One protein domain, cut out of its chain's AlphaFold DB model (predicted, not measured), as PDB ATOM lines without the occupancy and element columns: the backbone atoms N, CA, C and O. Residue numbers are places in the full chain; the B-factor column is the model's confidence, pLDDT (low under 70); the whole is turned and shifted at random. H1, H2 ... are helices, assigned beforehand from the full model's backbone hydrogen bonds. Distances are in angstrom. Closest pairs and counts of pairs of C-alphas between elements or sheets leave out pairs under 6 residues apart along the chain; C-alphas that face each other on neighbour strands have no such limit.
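Overview. This is residues 108 to 187 of the 196 residues of the protein "Hypothetical protein" of Alexandrium catenella (UniProt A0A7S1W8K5). Four helices with few contacts between them make a frame: H1 runs as a crossbar from H2, which it meets at its first residue, Gln 111, to H4, which it comes close to at its last, Leu 120, while H3 lies off to one side of that crossbar, apart from the other three helices. H4, the longest helix, makes one side of the frame, and its far end, residues 182 to 186, sticks out together with Ser 187. A short antiparallel pairing of residues 108 to 109 with residues 149 to 150 ties the first printed residues to the stretch just before H3. The printed part has 80 residues with four named helices, H1, H2, H3 and H4 in chain order, and no named strand; its class is all helix, with 49 residues in helices. The whole is compact, with a radius of gyration of the C-alphas of 12.4 A and spans of 32 by 26 by 22 A.

Arrangement. H1, residues 111 to 120, and H2, residues 127 to 140, only just touch, with 3 pairs of C-alphas within 8 A. The closest C-alphas are those of Gln 111 and Tyr 134, 6.6 A apart, and H2 touches H1 with residues 130 to 134 alone. Their lines are about perpendicular, at 80 degrees. H3, residues 151 to 159, touches no helix and is apart from both H1 and H2. H4, residues 171 to 186, is close to H1 but not clearly touching it, the closest C-alphas being those of Leu 120 and Met 177, 6.4 A apart. H1 and H4 run opposite ways at a steep tilt of 66 degrees. H4 is apart from H2 and from H3. Every O i to N i+4 pair is within hydrogen-bond range in H2, H3 and H4; in H1 it is 5 of 6.

Along the chain. H1 begins at C-alpha 111, at (187.085, 189.911, 91.478), and is 14.4 A long from first to last C-alpha. H2 is 19.8 A long, from Asp 127 to Glu 140. H3 runs 12.1 A from C-alpha 151, at (178.926, 192.418, 102.467), to Asp 159. H4 is 22.5 A long, from Thr 171 to C-alpha 186 at (176.062, 208.084, 85.729).

Size, cuts and confidence. The C-alphas of Gly 142 and Ser 187 are the two farthest apart, at 34.8 A. The printed part has no cut. The links from H1 to H2 and from H2 to H3 are short; the link from H3 to H4, with 11 residues, is long. The mean pLDDT of the printed part is 75.9, and it is under 70 at residue 122, residues 141 to 143, residues 161 to 167 and residues 184 to 187.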
ATOM      1  N   ARG A 108     177.338 189.284  96.293       82.69
ATOM      2  CA  ARG A 108     178.738 188.841  96.356       82.69
ATOM      3  C   ARG A 108     179.605 189.593  95.339       82.69
ATOM      4  O   ARG A 108     179.590 189.343  94.148       82.69
ATOM      5  N   LEU A 109     180.538 190.400  95.830       83.19
ATOM      6  CA  LEU A 109     181.486 191.091  94.963       83.19
ATOM      7  C   LEU A 109     182.526 190.123  94.406       83.19
ATOM      8  O   LEU A 109     183.425 189.635  95.112       83.19
ATOM      9  N   ASN A 110     182.438 189.884  93.106       84.00
ATOM     10  CA  ASN A 110     183.443 189.117  92.394       84.00
ATOM     11  C   ASN A 110     184.746 189.927  92.226       84.00
ATOM     12  O   ASN A 110     184.852 191.109  92.577       84.00
ATOM     13  N   GLN A 111     185.781 189.280  91.686       84.44
ATOM     14  CA  GLN A 111     187.085 189.911  91.478       84.44
ATOM     15  C   GLN A 111     186.993 191.207  90.658       84.44
ATOM     16  O   GLN A 111     187.709 192.156  90.971       84.44
ATOM     17  N   GLU A 112     186.161 191.261  89.616       83.31
ATOM     18  CA  GLU A 112     186.051 192.424  88.728       83.31
ATOM     19  C   GLU A 112     185.284 193.581  89.379       83.31
ATOM     20  O   GLU A 112     185.643 194.748  89.198       83.31
ATOM     21  N   GLU A 113     184.262 193.277  90.172       85.44
ATOM     22  CA  GLU A 113     183.468 194.265  90.901       85.44
ATOM     23  C   GLU A 113     184.262 194.884  92.043       85.44
ATOM     24  O   GLU A 113     184.401 196.110  92.115       85.44
ATOM     25  N   LEU A 114     184.903 194.047  92.864       82.25
ATOM     26  CA  LEU A 114     185.764 194.523  93.941       82.25
ATOM     27  C   LEU A 114     186.996 195.259  93.393       82.25
ATOM     28  O   LEU A 114     187.535 196.152  94.042       82.25
ATOM     29  N   ARG A 115     187.414 194.973  92.155       81.31
ATOM     30  CA  ARG A 115     188.470 195.743  91.491       81.31
ATOM     31  C   ARG A 115     188.093 197.201  91.278       81.31
ATOM     32  O   ARG A 115     188.962 198.071  91.347       81.31
ATOM     33  N   ARG A 116     186.824 197.490  90.972       79.62
ATOM     34  CA  ARG A 116     186.367 198.880  90.837       79.62
ATOM     35  C   ARG A 116     186.501 199.603  92.166       79.62
ATOM     36  O   ARG A 116     187.003 200.722  92.178       79.62
ATOM     37  N   PHE A 117     186.137 198.934  93.256       78.56
ATOM     38  CA  PHE A 117     186.355 199.447  94.602       78.56
ATOM     39  C   PHE A 117     187.840 199.696  94.883       78.56
ATOM     40  O   PHE A 117     188.206 200.803  95.257       78.56
ATOM     41  N   ALA A 118     188.710 198.729  94.584       80.38
ATOM     42  CA  ALA A 118     190.150 198.877  94.776       80.38
ATOM     43  C   ALA A 118     190.729 200.077  94.012       80.38
ATOM     44  O   ALA A 118     191.553 200.819  94.530       80.38
ATOM     45  N   ARG A 119     190.279 200.323  92.778       78.75
ATOM     46  CA  ARG A 119     190.715 201.505  92.020       78.75
ATOM     47  C   ARG A 119     190.274 202.815  92.670       78.75
ATOM     48  O   ARG A 119     191.006 203.796  92.586       78.75
ATOM     49  N   LEU A 120     189.105 202.834  93.308       72.44
ATOM     50  CA  LEU A 120     188.584 204.010  94.011       72.44
ATOM     51  C   LEU A 120     189.326 204.280  95.319       72.44
ATOM     52  O   LEU A 120     189.552 205.440  95.647       72.44
ATOM     53  N   THR A 121     189.768 203.231  96.014       70.62
ATOM     54  CA  THR A 121     190.651 203.362  97.182       70.62
ATOM     55  C   THR A 121     192.095 203.715  96.803       70.62
ATOM     56  O   THR A 121     192.903 204.010  97.679       70.62
ATOM     57  N   GLY A 122     192.430 203.736  95.505       69.00
ATOM     58  CA  GLY A 122     193.737 204.166  94.992       69.00
ATOM     59  C   GLY A 122     194.658 203.037  94.517       69.00
ATOM     60  O   GLY A 122     195.851 203.259  94.325       69.00
ATOM     61  N   PHE A 123     194.142 201.824  94.304       70.25
ATOM     62  CA  PHE A 123     194.905 200.724  93.720       70.25
ATOM     63  C   PHE A 123     195.115 200.927  92.209       70.25
ATOM     64  O   PHE A 123     194.191 200.789  91.405       70.25
ATOM     65  N   GLU A 124     196.360 201.182  91.809       72.50
ATOM     66  CA  GLU A 124     196.773 201.357  90.403       72.50
ATOM     67  C   GLU A 124     197.513 200.128  89.827       72.50
ATOM     68  O   GLU A 124     198.298 200.239  88.884       72.50
ATOM     69  N   GLY A 125     197.292 198.938  90.394       72.81
ATOM     70  CA  GLY A 125     197.913 197.697  89.924       72.81
ATOM     71  C   GLY A 125     197.260 197.100  88.669       72.81
ATOM     72  O   GLY A 125     196.113 197.402  88.310       72.81
ATOM     73  N   SER A 126     197.998 196.209  87.997       81.12
ATOM     74  CA  SER A 126     197.482 195.464  86.845       81.12
ATOM     75  C   SER A 126     196.385 194.470  87.254       81.12
ATOM     76  O   SER A 126     196.184 194.180  88.433       81.12
ATOM     77  N   ASP A 127     195.646 193.946  86.275       80.50
ATOM     78  CA  ASP A 127     194.640 192.888  86.468       80.50
ATOM     79  C   ASP A 127     195.247 191.678  87.197       80.50
ATOM     80  O   ASP A 127     194.622 191.094  88.077       80.50
ATOM     81  N   GLU A 128     196.492 191.349  86.857       83.19
ATOM     82  CA  GLU A 128     197.234 190.212  87.394       83.19
ATOM     83  C   GLU A 128     197.691 190.461  88.841       83.19
ATOM     84  O   GLU A 128     197.592 189.573  89.693       83.19
ATOM     85  N   ASP A 129     198.124 191.686  89.155       83.50
ATOM     86  CA  ASP A 129     198.454 192.090  90.528       83.50
ATOM     87  C   ASP A 129     197.207 192.079  91.415       83.50
ATOM     88  O   ASP A 129     197.240 191.562  92.534       83.50
ATOM     89  N   TRP A 130     196.086 192.593  90.895       83.56
ATOM     90  CA  TRP A 130     194.809 192.564  91.601       83.56
ATOM     91  C   TRP A 130     194.332 191.135  91.841       83.56
ATOM     92  O   TRP A 130     193.877 190.830  92.934       83.56
ATOM     93  N   ALA A 131     194.472 190.239  90.863       82.75
ATOM     94  CA  ALA A 131     194.061 188.852  91.030       82.75
ATOM     95  C   ALA A 131     194.810 188.156  92.175       82.75
ATOM     96  O   ALA A 131     194.197 187.457  92.982       82.75
ATOM     97  N   ASN A 132     196.117 188.397  92.290       81.69
ATOM     98  CA  ASN A 132     196.914 187.885  93.403       81.69
ATOM     99  C   ASN A 132     196.519 188.526  94.744       81.69
ATOM    100  O   ASN A 132     196.421 187.821  95.750       81.69
ATOM    101  N   ALA A 133     196.268 189.838  94.766       82.12
ATOM    102  CA  ALA A 133     195.816 190.548  95.963       82.12
ATOM    103  C   ALA A 133     194.431 190.068  96.424       82.12
ATOM    104  O   ALA A 133     194.245 189.795  97.603       82.12
ATOM    105  N   TYR A 134     193.497 189.874  95.494       80.75
ATOM    106  CA  TYR A 134     192.144 189.390  95.752       80.75
ATOM    107  C   TYR A 134     192.145 187.998  96.390       80.75
ATOM    108  O   TYR A 134     191.448 187.765  97.373       80.75
ATOM    109  N   VAL A 135     192.966 187.077  95.870       82.94
ATOM    110  CA  VAL A 135     193.103 185.733  96.453       82.94
ATOM    111  C   VAL A 135     193.648 185.810  97.876       82.94
ATOM    112  O   VAL A 135     193.107 185.158  98.765       82.94
ATOM    113  N   ARG A 136     194.688 186.623  98.109       78.69
ATOM    114  CA  ARG A 136     195.246 186.823  99.455       78.69
ATOM    115  C   ARG A 136     194.214 187.411 100.411       78.69
ATOM    116  O   ARG A 136     193.995 186.825 101.461       78.69
ATOM    117  N   LEU A 137     193.521 188.463  99.987       78.62
ATOM    118  CA  LEU A 137     192.474 189.140 100.743       78.62
ATOM    119  C   LEU A 137     191.346 188.183 101.135       78.62
ATOM    120  O   LEU A 137     190.925 188.174 102.290       78.62
ATOM    121  N   CYS A 138     190.885 187.337 100.209       78.06
ATOM    122  CA  CYS A 138     189.884 186.318 100.517       78.06
ATOM    123  C   CYS A 138     190.432 185.305 101.531       78.06
ATOM    124  O   CYS A 138     189.788 185.043 102.541       78.06
ATOM    125  N   CYS A 139     191.643 184.780 101.316       78.06
ATOM    126  CA  CYS A 139     192.249 183.804 102.223       78.06
ATOM    127  C   CYS A 139     192.511 184.357 103.636       78.06
ATOM    128  O   CYS A 139     192.302 183.632 104.607       78.06
ATOM    129  N   GLU A 140     192.961 185.606 103.758       75.00
ATOM    130  CA  GLU A 140     193.252 186.274 105.037       75.00
ATOM    131  C   GLU A 140     191.970 186.536 105.836       75.00
ATOM    132  O   GLU A 140     191.951 186.333 107.048       75.00
ATOM    133  N   ASN A 141     190.873 186.860 105.150       68.94
ATOM    134  CA  ASN A 141     189.563 187.085 105.763       68.94
ATOM    135  C   ASN A 141     188.699 185.814 105.883       68.94
ATOM    136  O   ASN A 141     187.546 185.879 106.308       68.94
ATOM    137  N   GLY A 142     189.234 184.644 105.514       67.56
ATOM    138  CA  GLY A 142     188.522 183.363 105.590       67.56
ATOM    139  C   GLY A 142     187.419 183.163 104.539       67.56
ATOM    140  O   GLY A 142     186.586 182.272 104.703       67.56
ATOM    141  N   GLY A 143     187.408 183.970 103.477       69.38
ATOM    142  CA  GLY A 143     186.514 183.855 102.324       69.38
ATOM    143  C   GLY A 143     187.068 182.959 101.207       69.38
ATOM    144  O   GLY A 143     188.267 182.685 101.128       69.38
ATOM    145  N   ASP A 144     186.183 182.512 100.312       75.88
ATOM    146  CA  ASP A 144     186.556 181.763  99.107       75.88
ATOM    147  C   ASP A 144     186.621 182.723  97.902       75.88
ATOM    148  O   ASP A 144     185.597 183.310  97.545       75.88
ATOM    149  N   PRO A 145     187.783 182.876  97.236       73.44
ATOM    150  CA  PRO A 145     187.914 183.758  96.077       73.44
ATOM    151  C   PRO A 145     187.036 183.349  94.884       73.44
ATOM    152  O   PRO A 145     186.824 184.152  93.981       73.44
ATOM    153  N   LEU A 146     186.527 182.115  94.840       75.88
ATOM    154  CA  LEU A 146     185.567 181.685  93.820       75.88
ATOM    155  C   LEU A 146     184.116 181.997  94.198       75.88
ATOM    156  O   LEU A 146     183.269 182.057  93.311       75.88
ATOM    157  N   ALA A 147     183.826 182.163  95.490       76.31
ATOM    158  CA  ALA A 147     182.484 182.467  95.985       76.31
ATOM    159  C   ALA A 147     182.183 183.973  96.024       76.31
ATOM    160  O   ALA A 147     181.021 184.345  96.171       76.31
ATOM    161  N   GLY A 148     183.208 184.818  95.899       77.06
ATOM    162  CA  GLY A 148     183.064 186.266  95.979       77.06
ATOM    163  C   GLY A 148     183.167 186.799  97.409       77.06
ATOM    164  O   GLY A 148     183.135 186.052  98.389       77.06
ATOM    165  N   VAL A 149     183.301 188.118  97.518       80.75
ATOM    166  CA  VAL A 149     183.348 188.846  98.788       80.75
ATOM    167  C   VAL A 149     181.938 189.279  99.157       80.75
ATOM    168  O   VAL A 149     181.313 190.060  98.445       80.75
ATOM    169  N   ASP A 150     181.416 188.775 100.267       83.31
ATOM    170  CA  ASP A 150     180.120 189.197 100.783       83.31
ATOM    171  C   ASP A 150     180.202 190.538 101.524       83.31
ATOM    172  O   ASP A 150     181.277 191.033 101.871       83.31
ATOM    173  N   GLU A 151     179.035 191.128 101.785       82.12
ATOM    174  CA  GLU A 151     178.926 192.418 102.467       82.12
ATOM    175  C   GLU A 151     179.614 192.412 103.837       82.12
ATOM    176  O   GLU A 151     180.310 193.369 104.170       82.12
ATOM    177  N   ALA A 152     179.495 191.333 104.619       81.38
ATOM    178  CA  ALA A 152     180.111 191.281 105.943       81.38
ATOM    179  C   ALA A 152     181.643 191.244 105.858       81.38
ATOM    180  O   ALA A 152     182.321 191.856 106.683       81.38
ATOM    181  N   LEU A 153     182.194 190.575 104.842       79.81
ATOM    182  CA  LEU A 153     183.634 190.557 104.601       79.81
ATOM    183  C   LEU A 153     184.136 191.921 104.113       79.81
ATOM    184  O   LEU A 153     185.173 192.375 104.591       79.81
ATOM    185  N   LEU A 154     183.384 192.622 103.253       80.56
ATOM    186  CA  LEU A 154     183.703 194.005 102.873       80.56
ATOM    187  C   LEU A 154     183.688 194.941 104.092       80.56
ATOM    188  O   LEU A 154     184.595 195.755 104.250       80.56
ATOM    189  N   VAL A 155     182.680 194.813 104.962       81.31
ATOM    190  CA  VAL A 155     182.577 195.586 106.209       81.31
ATOM    191  C   VAL A 155     183.765 195.298 107.117       81.31
ATOM    192  O   VAL A 155     184.347 196.232 107.648       81.31
ATOM    193  N   ASN A 156     184.172 194.038 107.267       78.62
ATOM    194  CA  ASN A 156     185.373 193.724 108.036       78.62
ATOM    195  C   ASN A 156     186.616 194.349 107.397       78.62
ATOM    196  O   ASN A 156     187.390 194.971 108.105       78.62
ATOM    197  N   LEU A 157     186.764 194.277 106.071       76.94
ATOM    198  CA  LEU A 157     187.923 194.816 105.357       76.94
ATOM    199  C   LEU A 157     188.088 196.334 105.537       76.94
ATOM    200  O   LEU A 157     189.204 196.827 105.693       76.94
ATOM    201  N   VAL A 158     186.982 197.083 105.494       77.50
ATOM    202  CA  VAL A 158     187.001 198.549 105.642       77.50
ATOM    203  C   VAL A 158     187.016 199.019 107.099       77.50
ATOM    204  O   VAL A 158     187.247 200.204 107.355       77.50
ATOM    205  N   ASP A 159     186.710 198.131 108.046       76.25
ATOM    206  CA  ASP A 159     186.816 198.361 109.492       76.25
ATOM    207  C   ASP A 159     188.145 197.843 110.057       76.25
ATOM    208  O   ASP A 159     188.472 198.130 111.205       76.25
ATOM    209  N   ASP A 160     188.927 197.131 109.243       73.31
ATOM    210  CA  ASP A 160     190.219 196.583 109.622       73.31
ATOM    211  C   ASP A 160     191.273 197.695 109.756       73.31
ATOM    212  O   ASP A 160     191.742 198.266 108.766       73.31
ATOM    213  N   GLU A 161     191.624 198.005 111.006       67.25
ATOM    214  CA  GLU A 161     192.650 198.979 111.395       67.25
ATOM    215  C   GLU A 161     194.087 198.413 111.321       67.25
ATOM    216  O   GLU A 161     195.023 199.090 111.758       67.25
ATOM    217  N   ASP A 162     194.301 197.193 110.808       65.25
ATOM    218  CA  ASP A 162     195.641 196.614 110.687       65.25
ATOM    219  C   ASP A 162     196.544 197.431 109.742       65.25
ATOM    220  O   ASP A 162     196.254 197.632 108.568       65.25
ATOM    221  N   GLU A 163     197.717 197.855 110.221       54.34
ATOM    222  CA  GLU A 163     198.647 198.700 109.449       54.34
ATOM    223  C   GLU A 163     199.310 197.973 108.255       54.34
ATOM    224  O   GLU A 163     199.905 198.622 107.394       54.34
ATOM    225  N   GLU A 164     199.254 196.634 108.208       51.84
ATOM    226  CA  GLU A 164     199.953 195.807 107.206       51.84
ATOM    227  C   GLU A 164     199.020 195.198 106.136       51.84
ATOM    228  O   GLU A 164     199.467 194.942 105.017       51.84
ATOM    229  N   SER A 165     197.736 194.993 106.454       53.81
ATOM    230  CA  SER A 165     196.728 194.397 105.552       53.81
ATOM    231  C   SER A 165     195.365 195.107 105.595       53.81
ATOM    232  O   SER A 165     194.528 194.907 104.713       53.81
ATOM    233  N   GLY A 166     195.147 195.966 106.592       57.53
ATOM    234  CA  GLY A 166     193.895 196.675 106.788       57.53
ATOM    235  C   GLY A 166     193.680 197.739 105.722       57.53
ATOM    236  O   GLY A 166     194.581 198.491 105.344       57.53
ATOM    237  N   CYS A 167     192.450 197.800 105.222       64.31
ATOM    238  CA  CYS A 167     191.980 198.849 104.327       64.31
ATOM    239  C   CYS A 167     191.005 199.755 105.074       64.31
ATOM    240  O   CYS A 167     189.925 200.048 104.555       64.31
ATOM    241  N   TYR A 168     191.369 200.180 106.291       76.00
ATOM    242  CA  TYR A 168     190.530 201.062 107.091       76.00
ATOM    243  C   TYR A 168     190.080 202.269 106.268       76.00
ATOM    244  O   TYR A 168     190.883 203.122 105.894       76.00
ATOM    245  N   CYS A 169     188.777 202.336 106.005       73.94
ATOM    246  CA  CYS A 169     188.143 203.471 105.354       73.94
ATOM    247  C   CYS A 169     187.285 204.175 106.393       73.94
ATOM    248  O   CYS A 169     186.357 203.587 106.959       73.94
ATOM    249  N   SER A 170     187.538 205.455 106.628       80.00
ATOM    250  CA  SER A 170     186.673 206.282 107.458       80.00
ATOM    251  C   SER A 170     185.292 206.465 106.815       80.00
ATOM    252  O   SER A 170     185.100 206.320 105.608       80.00
ATOM    253  N   THR A 171     184.289 206.822 107.619       79.81
ATOM    254  CA  THR A 171     182.941 207.146 107.112       79.81
ATOM    255  C   THR A 171     182.969 208.246 106.043       79.81
ATOM    256  O   THR A 171     182.128 208.257 105.148       79.81
ATOM    257  N   GLU A 172     183.927 209.169 106.126       80.00
ATOM    258  CA  GLU A 172     184.107 210.254 105.160       80.00
ATOM    259  C   GLU A 172     184.611 209.721 103.810       80.00
ATOM    260  O   GLU A 172     184.014 210.020 102.777       80.00
ATOM    261  N   GLU A 173     185.598 208.823 103.825       82.00
ATOM    262  CA  GLU A 173     186.096 208.140 102.623       82.00
ATOM    263  C   GLU A 173     185.019 207.260 101.980       82.00
ATOM    264  O   GLU A 173     184.824 207.302 100.768       82.00
ATOM    265  N   LEU A 174     184.238 206.523 102.780       82.62
ATOM    266  CA  LEU A 174     183.105 205.732 102.281       82.62
ATOM    267  C   LEU A 174     182.076 206.608 101.546       82.62
ATOM    268  O   LEU A 174     181.550 206.215 100.502       82.62
ATOM    269  N   ARG A 175     181.809 207.818 102.055       80.38
ATOM    270  CA  ARG A 175     180.909 208.792 101.412       80.38
ATOM    271  C   ARG A 175     181.479 209.311 100.103       80.38
ATOM    272  O   ARG A 175     180.737 209.409  99.124       80.38
ATOM    273  N   GLU A 176     182.764 209.651 100.078       81.81
ATOM    274  CA  GLU A 176     183.432 210.097  98.858       81.81
ATOM    275  C   GLU A 176     183.425 209.001  97.792       81.81
ATOM    276  O   GLU A 176     183.033 209.268  96.654       81.81
ATOM    277  N   MET A 177     183.748 207.760  98.162       79.75
ATOM    278  CA  MET A 177     183.718 206.613  97.254       79.75
ATOM    279  C   MET A 177     182.315 206.347  96.706       79.75
ATOM    280  O   MET A 177     182.157 206.173  95.498       79.75
ATOM    281  N   LEU A 178     181.277 206.403  97.548       82.50
ATOM    282  CA  LEU A 178     179.890 206.277  97.093       82.50
ATOM    283  C   LEU A 178     179.520 207.398  96.112       82.50
ATOM    284  O   LEU A 178     178.876 207.163  95.089       82.50
ATOM    285  N   HIS A 179     179.946 208.632  96.390       81.75
ATOM    286  CA  HIS A 179     179.704 209.761  95.499       81.75
ATOM    287  C   HIS A 179     180.452 209.602  94.165       81.75
ATOM    288  O   HIS A 179     179.917 209.965  93.112       81.75
ATOM    289  N   GLN A 180     181.669 209.055  94.182       80.94
ATOM    290  CA  GLN A 180     182.410 208.720  92.972       80.94
ATOM    291  C   GLN A 180     181.737 207.592  92.189       80.94
ATOM    292  O   GLN A 180     181.580 207.740  90.981       80.94
ATOM    293  N   LEU A 181     181.252 206.533  92.841       78.06
ATOM    294  CA  LEU A 181     180.507 205.450  92.189       78.06
ATOM    295  C   LEU A 181     179.210 205.938  91.559       78.06
ATOM    296  O   LEU A 181     178.969 205.648  90.394       78.06
ATOM    297  N   ARG A 182     178.419 206.759  92.259       77.81
ATOM    298  CA  ARG A 182     177.217 207.389  91.681       77.81
ATOM    299  C   ARG A 182     177.564 208.229  90.453       77.81
ATOM    300  O   ARG A 182     176.846 208.213  89.456       77.81
ATOM    301  N   ARG A 183     178.699 208.939  90.485       76.50
ATOM    302  CA  ARG A 183     179.195 209.695  89.326       76.50
ATOM    303  C   ARG A 183     179.670 208.783  88.202       76.50
ATOM    304  O   ARG A 183     179.380 209.099  87.059       76.50
ATOM    305  N   LEU A 184     180.364 207.687  88.491       68.31
ATOM    306  CA  LEU A 184     180.872 206.739  87.495       68.31
ATOM    307  C   LEU A 184     179.750 205.903  86.869       68.31
ATOM    308  O   LEU A 184     179.747 205.716  85.657       68.31
ATOM    309  N   GLY A 185     178.759 205.487  87.658       59.31
ATOM    310  CA  GLY A 185     177.535 204.840  87.185       59.31
ATOM    311  C   GLY A 185     176.690 205.764  86.303       59.31
ATOM    312  O   GLY A 185     176.123 205.317  85.311       59.31
ATOM    313  N   ALA A 186     176.684 207.073  86.590       54.38
ATOM    314  CA  ALA A 186     176.062 208.084  85.729       54.38
ATOM    315  C   ALA A 186     176.937 208.510  84.529       54.38
ATOM    316  O   ALA A 186     176.421 209.047  83.548       54.38
ATOM    317  N   SER A 187     178.253 208.285  84.596       44.19
ATOM    318  CA  SER A 187     179.251 208.760  83.629       44.19
ATOM    319  C   SER A 187     180.051 207.582  83.079       44.19
ATOM    320  O   SER A 187     181.242 207.430  83.354       44.19
TER     321      SER A 187